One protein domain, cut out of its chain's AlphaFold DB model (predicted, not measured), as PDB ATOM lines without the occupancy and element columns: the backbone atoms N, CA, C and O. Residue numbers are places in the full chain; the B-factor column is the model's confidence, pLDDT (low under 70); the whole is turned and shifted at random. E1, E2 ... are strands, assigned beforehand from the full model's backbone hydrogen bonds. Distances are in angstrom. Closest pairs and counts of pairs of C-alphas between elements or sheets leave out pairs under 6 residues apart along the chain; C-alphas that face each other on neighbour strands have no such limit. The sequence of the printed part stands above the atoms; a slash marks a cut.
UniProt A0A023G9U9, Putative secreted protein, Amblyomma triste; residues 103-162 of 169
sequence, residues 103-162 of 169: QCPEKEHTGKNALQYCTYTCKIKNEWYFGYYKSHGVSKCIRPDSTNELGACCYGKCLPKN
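AT A GLANCE: This is residues 103 to 162 of the 169 residues of the protein "Putative secreted protein" of Amblyomma triste (UniProt A0A023G9U9). Two small antiparallel sheets sit end to end: the meander E3 E4 E5, each strand the antiparallel neighbour of the one before, and the longer hairpin of E1 and E2. Unnamed residues 103 to 118 precede E1. The 60 printed residues, with no named helix, hold 24 in five named strands, E1 to E5, under half; the class is all strand. The whole is compact, radius of gyration of the C-alphas 11.8 A, spanning 38 by 19 by 19 A.

IN THESE COORDINATES: Find C-alpha 140 at (204.945, 192.778, 197.332); E3 runs to 142, 7.1 A. E4 is residues 150 to 154, 12.8 A; E5, 157 to 160, 9.9 A, ends at (202.255, 187.978, 189.127). E1 is 119 to 124, 15.9 A; E2, 127 to 132, 17.1 A.

HOW THE PARTS SIT: Look at inner strand E4: within hydrogen-bond range are N 151 and O 141 of E3, 2.8 A, and N 152 and O 159 of E5, 2.8 A. In E1 and E2, at 146 degrees, look at N 124 and O 127, 2.8 A. The closest C-alphas of E2 and E4, Tyr 132 and Cys 154, are 7.8 A apart; E2 and E5 are apart.

THE WHOLE: The printed part has no cut and no long link. The farthest C-alphas, Lys 125 and Thr 147, are 38.8 A apart. Residues 135 to 138 and 147 have pLDDT under 70.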
ATOM      1  N   GLN A 103     204.126 176.887 211.321       94.50
ATOM      2  CA  GLN A 103     203.484 177.256 212.594       94.50
ATOM      3  C   GLN A 103     203.512 178.755 212.897       94.50
ATOM      4  O   GLN A 103     202.855 179.203 213.837       94.50
ATOM      5  N   CYS A 104     204.275 179.547 212.142       95.12
ATOM      6  CA  CYS A 104     204.260 180.991 212.332       95.12
ATOM      7  C   CYS A 104     202.945 181.574 211.793       95.12
ATOM      8  O   CYS A 104     202.519 181.186 210.703       95.12
ATOM      9  N   PRO A 105     202.323 182.534 212.501       93.44
ATOM     10  CA  PRO A 105     201.111 183.192 212.014       93.44
ATOM     11  C   PRO A 105     201.382 183.914 210.691       93.44
ATOM     12  O   PRO A 105     202.516 184.288 210.405       93.44
ATOM     13  N   GLU A 106     200.369 184.170 209.868       90.81
ATOM     14  CA  GLU A 106     200.603 185.036 208.712       90.81
ATOM     15  C   GLU A 106     201.010 186.442 209.163       90.81
ATOM     16  O   GLU A 106     200.471 186.998 210.124       90.81
ATOM     17  N   LYS A 107     201.974 187.028 208.453       89.62
ATOM     18  CA  LYS A 107     202.481 188.369 208.742       89.62
ATOM     19  C   LYS A 107     202.299 189.270 207.532       89.62
ATOM     20  O   LYS A 107     202.533 188.871 206.400       89.62
ATOM     21  N   GLU A 108     201.911 190.513 207.756       88.94
ATOM     22  CA  GLU A 108     201.879 191.508 206.687       88.94
ATOM     23  C   GLU A 108     203.261 192.132 206.482       88.94
ATOM     24  O   GLU A 108     203.978 192.406 207.449       88.94
ATOM     25  N   HIS A 109     203.641 192.360 205.226       87.62
ATOM     26  CA  HIS A 109     204.842 193.120 204.902       87.62
ATOM     27  C   HIS A 109     204.466 194.526 204.446       87.62
ATOM     28  O   HIS A 109     204.076 194.739 203.303       87.62
ATOM     29  N   THR A 110     204.598 195.488 205.358       80.25
ATOM     30  CA  THR A 110     204.302 196.911 205.119       80.25
ATOM     31  C   THR A 110     205.547 197.730 204.756       80.25
ATOM     32  O   THR A 110     205.484 198.952 204.635       80.25
ATOM     33  N   GLY A 111     206.702 197.074 204.597       81.81
ATOM     34  CA  GLY A 111     207.952 197.735 204.232       81.81
ATOM     35  C   GLY A 111     207.923 198.306 202.811       81.81
ATOM     36  O   GLY A 111     207.241 197.790 201.930       81.81
ATOM     37  N   LYS A 112     208.719 199.358 202.567       81.69
ATOM     38  CA  LYS A 112     208.842 199.982 201.234       81.69
ATOM     39  C   LYS A 112     209.476 199.050 200.194       81.69
ATOM     40  O   LYS A 112     209.149 199.137 199.015       81.69
ATOM     41  N   ASN A 113     210.375 198.171 200.634       88.12
ATOM     42  CA  ASN A 113     211.111 197.261 199.763       88.12
ATOM     43  C   ASN A 113     210.288 196.008 199.476       88.12
ATOM     44  O   ASN A 113     209.681 195.452 200.390       88.12
ATOM     45  N   ALA A 114     210.315 195.531 198.235       89.56
ATOM     46  CA  ALA A 114     209.713 194.254 197.885       89.56
ATOM     47  C   ALA A 114     210.481 193.086 198.523       89.56
ATOM     48  O   ALA A 114     211.703 193.122 198.672       89.56
ATOM     49  N   LEU A 115     209.748 192.047 198.908       91.69
ATOM     50  CA  LEU A 115     210.304 190.828 199.474       91.69
ATOM     51  C   LEU A 115     211.023 190.009 198.402       91.69
ATOM     52  O   LEU A 115     210.461 189.717 197.353       91.69
ATOM     53  N   GLN A 116     212.226 189.538 198.706       90.56
ATOM     54  CA  GLN A 116     212.877 188.521 197.880       90.56
ATOM     55  C   GLN A 116     212.185 187.153 198.014       90.56
ATOM     56  O   GLN A 116     212.151 186.374 197.072       90.56
ATOM     57  N   TYR A 117     211.602 186.875 199.185       91.62
ATOM     58  CA  TYR A 117     210.923 185.617 199.483       91.62
ATOM     59  C   TYR A 117     209.636 185.861 200.268       91.62
ATOM     60  O   TYR A 117     209.608 186.659 201.205       91.62
ATOM     61  N   CYS A 118     208.592 185.103 199.945       93.00
ATOM     62  CA  CYS A 118     207.271 185.227 200.564       93.00
ATOM     63  C   CYS A 118     207.077 184.371 201.823       93.00
ATOM     64  O   CYS A 118     205.973 184.284 202.358       93.00
ATOM     65  N   THR A 119     208.152 183.761 202.320       94.44
ATOM     66  CA  THR A 119     208.178 183.065 203.607       94.44
ATOM     67  C   THR A 119     209.070 183.804 204.592       94.44
ATOM     68  O   THR A 119     210.056 184.451 204.219       94.44
ATOM     69  N   TYR A 120     208.770 183.662 205.873       95.25
ATOM     70  CA  TYR A 120     209.598 184.164 206.958       95.25
ATOM     71  C   TYR A 120     209.700 183.124 208.064       95.25
ATOM     72  O   TYR A 120     208.961 182.146 208.090       95.25
ATOM     73  N   THR A 121     210.641 183.341 208.966       96.12
ATOM     74  CA  THR A 121     210.936 182.461 210.092       96.12
ATOM     75  C   THR A 121     210.576 183.146 211.402       96.12
ATOM     76  O   THR A 121     210.777 184.351 211.568       96.12
ATOM     77  N   CYS A 122     210.050 182.378 212.349       95.62
ATOM     78  CA  CYS A 122     209.750 182.853 213.695       95.62
ATOM     79  C   CYS A 122     210.194 181.826 214.733       95.62
ATOM     80  O   CYS A 122     210.407 180.651 214.424       95.62
ATOM     81  N   LYS A 123     210.324 182.285 215.977       95.50
ATOM     82  CA  LYS A 123     210.699 181.444 217.109       95.50
ATOM     83  C   LYS A 123     209.491 181.251 218.024       95.50
ATOM     84  O   LYS A 123     208.953 182.232 218.530       95.50
ATOM     85  N   ILE A 124     209.087 180.004 218.259       95.19
ATOM     86  CA  ILE A 124     207.980 179.626 219.151       95.19
ATOM     87  C   ILE A 124     208.539 178.661 220.194       95.19
ATOM     88  O   ILE A 124     209.092 177.624 219.840       95.19
ATOM     89  N   LYS A 125     208.433 178.999 221.487       93.81
ATOM     90  CA  LYS A 125     208.937 178.164 222.603       93.81
ATOM     91  C   LYS A 125     210.378 177.658 222.385       93.81
ATOM     92  O   LYS A 125     210.691 176.505 222.643       93.81
ATOM     93  N   ASN A 126     211.249 178.554 221.918       90.62
ATOM     94  CA  ASN A 126     212.663 178.313 221.606       90.62
ATOM     95  C   ASN A 126     212.967 177.432 220.371       90.62
ATOM     96  O   ASN A 126     214.142 177.201 220.079       90.62
ATOM     97  N   GLU A 127     211.954 177.023 219.609       94.06
ATOM     98  CA  GLU A 127     212.126 176.321 218.335       94.06
ATOM     99  C   GLU A 127     211.780 177.213 217.146       94.06
ATOM    100  O   GLU A 127     211.012 178.170 217.266       94.06
ATOM    101  N   TRP A 128     212.401 176.929 216.003       96.12
ATOM    102  CA  TRP A 128     212.254 177.726 214.792       96.12
ATOM    103  C   TRP A 128     211.230 177.111 213.853       96.12
ATOM    104  O   TRP A 128     211.296 175.925 213.550       96.12
ATOM    105  N   TYR A 129     210.336 177.939 213.341       96.25
ATOM    106  CA  TYR A 129     209.297 177.566 212.388       96.25
ATOM    107  C   TYR A 129     209.307 178.548 211.223       96.25
ATOM    108  O   TYR A 129     210.036 179.549 211.256       96.25
ATOM    109  N   PHE A 130     208.497 178.281 210.205       95.81
ATOM    110  CA  PHE A 130     208.233 179.258 209.157       95.81
ATOM    111  C   PHE A 130     206.753 179.629 209.089       95.81
ATOM    112  O   PHE A 130     205.890 178.964 209.664       95.81
ATOM    113  N   GLY A 131     206.483 180.722 208.390       95.00
ATOM    114  CA  GLY A 131     205.150 181.132 207.983       95.00
ATOM    115  C   GLY A 131     205.205 181.973 206.723       95.00
ATOM    116  O   GLY A 131     206.274 182.213 206.145       95.00
ATOM    117  N   TYR A 132     204.032 182.426 206.309       93.94
ATOM    118  CA  TYR A 132     203.844 183.153 205.065       93.94
ATOM    119  C   TYR A 132     203.658 184.643 205.323       93.94
ATOM    120  O   TYR A 132     203.028 185.057 206.303       93.94
ATOM    121  N   TYR A 133     204.196 185.457 204.420       92.81
ATOM    122  CA  TYR A 133     203.698 186.816 204.290       92.81
ATOM    123  C   TYR A 133     202.312 186.775 203.639       92.81
ATOM    124  O   TYR A 133     202.125 186.021 202.685       92.81
ATOM    125  N   LYS A 134     201.358 187.559 204.164       84.88
ATOM    126  CA  LYS A 134     199.926 187.495 203.810       84.88
ATOM    127  C   LYS A 134     199.685 187.385 202.302       84.88
ATOM    128  O   LYS A 134     200.126 188.254 201.545       84.88
ATOM    129  N   SER A 135     198.903 186.370 201.938       66.88
ATOM    130  CA  SER A 135     198.648 185.907 200.566       66.88
ATOM    131  C   SER A 135     197.628 186.742 199.771       66.88
ATOM    132  O   SER A 135     197.519 186.623 198.555       66.88
ATOM    133  N   HIS A 136     196.874 187.601 200.464       65.44
ATOM    134  CA  HIS A 136     195.771 188.401 199.911       65.44
ATOM    135  C   HIS A 136     195.902 189.897 200.251       65.44
ATOM    136  O   HIS A 136     194.906 190.602 200.394       65.44
ATOM    137  N   GLY A 137     197.133 190.379 200.457       61.22
ATOM    138  CA  GLY A 137     197.408 191.734 200.944       61.22
ATOM    139  C   GLY A 137     198.476 192.490 200.151       61.22
ATOM    140  O   GLY A 137     198.828 192.139 199.029       61.22
ATOM    141  N   VAL A 138     199.024 193.541 200.764       69.06
ATOM    142  CA  VAL A 138     200.027 194.455 200.180       69.06
ATOM    143  C   VAL A 138     201.452 193.892 200.113       69.06
ATOM    144  O   VAL A 138     202.370 194.612 199.718       69.06
ATOM    145  N   SER A 139     201.664 192.632 200.501       87.69
ATOM    146  CA  SER A 139     202.990 192.009 200.541       87.69
ATOM    147  C   SER A 139     203.534 191.812 199.122       87.69
ATOM    148  O   SER A 139     203.276 190.800 198.468       87.69
ATOM    149  N   LYS A 140     204.290 192.803 198.643       91.12
ATOM    150  CA  LYS A 140     204.945 192.778 197.332       91.12
ATOM    151  C   LYS A 140     206.216 191.948 197.386       91.12
ATOM    152  O   LYS A 140     206.962 192.020 198.363       91.12
ATOM    153  N   CYS A 141     206.498 191.240 196.305       91.38
ATOM    154  CA  CYS A 141     207.709 190.445 196.152       91.38
ATOM    155  C   CYS A 141     208.384 190.692 194.805       91.38
ATOM    156  O   CYS A 141     207.759 191.197 193.875       91.38
ATOM    157  N   ILE A 142     209.667 190.364 194.715       91.06
ATOM    158  CA  ILE A 142     210.436 190.411 193.472       91.06
ATOM    159  C   ILE A 142     210.211 189.089 192.744       91.06
ATOM    160  O   ILE A 142     210.424 188.020 193.320       91.06
ATOM    161  N   ARG A 143     209.760 189.153 191.490       88.69
ATOM    162  CA  ARG A 143     209.579 187.951 190.679       88.69
ATOM    163  C   ARG A 143     210.939 187.323 190.339       88.69
ATOM    164  O   ARG A 143     211.819 188.037 189.873       88.69
ATOM    165  N   PRO A 144     211.117 186.004 190.518       75.88
ATOM    166  CA  PRO A 144     212.394 185.347 190.234       75.88
ATOM    167  C   PRO A 144     212.735 185.293 188.734       75.88
ATOM    168  O   PRO A 144     213.901 185.152 188.385       75.88
ATOM    169  N   ASP A 145     211.739 185.416 187.853       78.19
ATOM    170  CA  ASP A 145     211.860 185.316 186.393       78.19
ATOM    171  C   ASP A 145     211.907 186.675 185.669       78.19
ATOM    172  O   ASP A 145     211.972 186.724 184.443       78.19
ATOM    173  N   SER A 146     211.897 187.788 186.409       74.19
ATOM    174  CA  SER A 146     211.957 189.133 185.836       74.19
ATOM    175  C   SER A 146     212.863 190.030 186.673       74.19
ATOM    176  O   SER A 146     212.805 190.005 187.901       74.19
ATOM    177  N   THR A 147     213.661 190.878 186.036       65.56
ATOM    178  CA  THR A 147     214.594 191.752 186.757       65.56
ATOM    179  C   THR A 147     213.927 192.943 187.442       65.56
ATOM    180  O   THR A 147     214.551 193.528 188.318       65.56
ATOM    181  N   ASN A 148     212.680 193.301 187.097       70.25
ATOM    182  CA  ASN A 148     212.031 194.518 187.610       70.25
ATOM    183  C   ASN A 148     210.513 194.418 187.841       70.25
ATOM    184  O   ASN A 148     209.899 195.418 188.216       70.25
ATOM    185  N   GLU A 149     209.877 193.261 187.640       85.56
ATOM    186  CA  GLU A 149     208.443 193.149 187.906       85.56
ATOM    187  C   GLU A 149     208.171 192.696 189.338       85.56
ATOM    188  O   GLU A 149     208.736 191.728 189.858       85.56
ATOM    189  N   LEU A 150     207.249 193.415 189.976       89.62
ATOM    190  CA  LEU A 150     206.768 193.075 191.301       89.62
ATOM    191  C   LEU A 150     205.589 192.111 191.206       89.62
ATOM    192  O   LEU A 150     204.626 192.334 190.470       89.62
ATOM    193  N   GLY A 151     205.662 191.067 192.017       90.88
ATOM    194  CA  GLY A 151     204.573 190.149 192.279       90.88
ATOM    195  C   GLY A 151     203.856 190.440 193.594       90.88
ATOM    196  O   GLY A 151     204.179 191.384 194.327       90.88
ATOM    197  N   ALA A 152     202.894 189.579 193.897       91.12
ATOM    198  CA  ALA A 152     202.251 189.472 195.195       91.12
ATOM    199  C   ALA A 152     202.613 188.128 195.834       91.12
ATOM    200  O   ALA A 152     202.690 187.096 195.159       91.12
ATOM    201  N   CYS A 153     202.847 188.147 197.143       91.69
ATOM    202  CA  CYS A 153     203.030 186.917 197.893       91.69
ATOM    203  C   CYS A 153     201.733 186.116 197.953       91.69
ATOM    204  O   CYS A 153     200.672 186.682 198.179       91.69
ATOM    205  N   CYS A 154     201.846 184.801 197.780       90.56
ATOM    206  CA  CYS A 154     200.767 183.832 197.895       90.56
ATOM    207  C   CYS A 154     201.327 182.520 198.456       90.56
ATOM    208  O   CYS A 154     202.065 181.816 197.765       90.56
ATOM    209  N   TYR A 155     201.033 182.222 199.724       88.88
ATOM    210  CA  TYR A 155     201.445 181.005 200.438       88.88
ATOM    211  C   TYR A 155     202.910 180.615 200.187       88.88
ATOM    212  O   TYR A 155     203.246 179.483 199.844       88.88
ATOM    213  N   GLY A 156     203.803 181.601 200.314       89.38
ATOM    214  CA  GLY A 156     205.246 181.414 200.160       89.38
ATOM    215  C   GLY A 156     205.780 181.543 198.733       89.38
ATOM    216  O   GLY A 156     206.993 181.670 198.568       89.38
ATOM    217  N   LYS A 157     204.911 181.612 197.720       89.94
ATOM    218  CA  LYS A 157     205.279 181.871 196.320       89.94
ATOM    219  C   LYS A 157     205.115 183.345 195.968       89.94
ATOM    220  O   LYS A 157     204.223 184.012 196.485       89.94
ATOM    221  N   CYS A 158     205.966 183.838 195.074       90.88
ATOM    222  CA  CYS A 158     205.789 185.146 194.454       90.88
ATOM    223  C   CYS A 158     205.074 184.967 193.114       90.88
ATOM    224  O   CYS A 158     205.641 184.376 192.195       90.88
ATOM    225  N   LEU A 159     203.830 185.431 193.015       90.12
ATOM    226  CA  LEU A 159     203.017 185.320 191.803       90.12
ATOM    227  C   LEU A 159     202.901 186.679 191.104       90.12
ATOM    228  O   LEU A 159     203.034 187.710 191.768       90.12
ATOM    229  N   PRO A 160     202.615 186.728 189.790       89.38
ATOM    230  CA  PRO A 160     202.255 187.978 189.127       89.38
ATOM    231  C   PRO A 160     201.129 188.699 189.881       89.38
ATOM    232  O   PRO A 160     200.218 188.056 190.394       89.38
ATOM    233  N   LYS A 161     201.167 190.037 189.932       82.75
ATOM    234  CA  LYS A 161     200.273 190.862 190.772       82.75
ATOM    235  C   LYS A 161     198.775 190.534 190.641       82.75
ATOM    236  O   LYS A 161     198.046 190.655 191.617       82.75
ATOM    237  N   ASN A 162     198.333 190.138 189.449       81.50
ATOM    238  CA  ASN A 162     196.929 189.847 189.145       81.50
ATOM    239  C   ASN A 162     196.649 188.343 188.982       81.50
ATOM    240  O   ASN A 162     195.572 187.968 188.525       81.50
TER     241      ASN A 162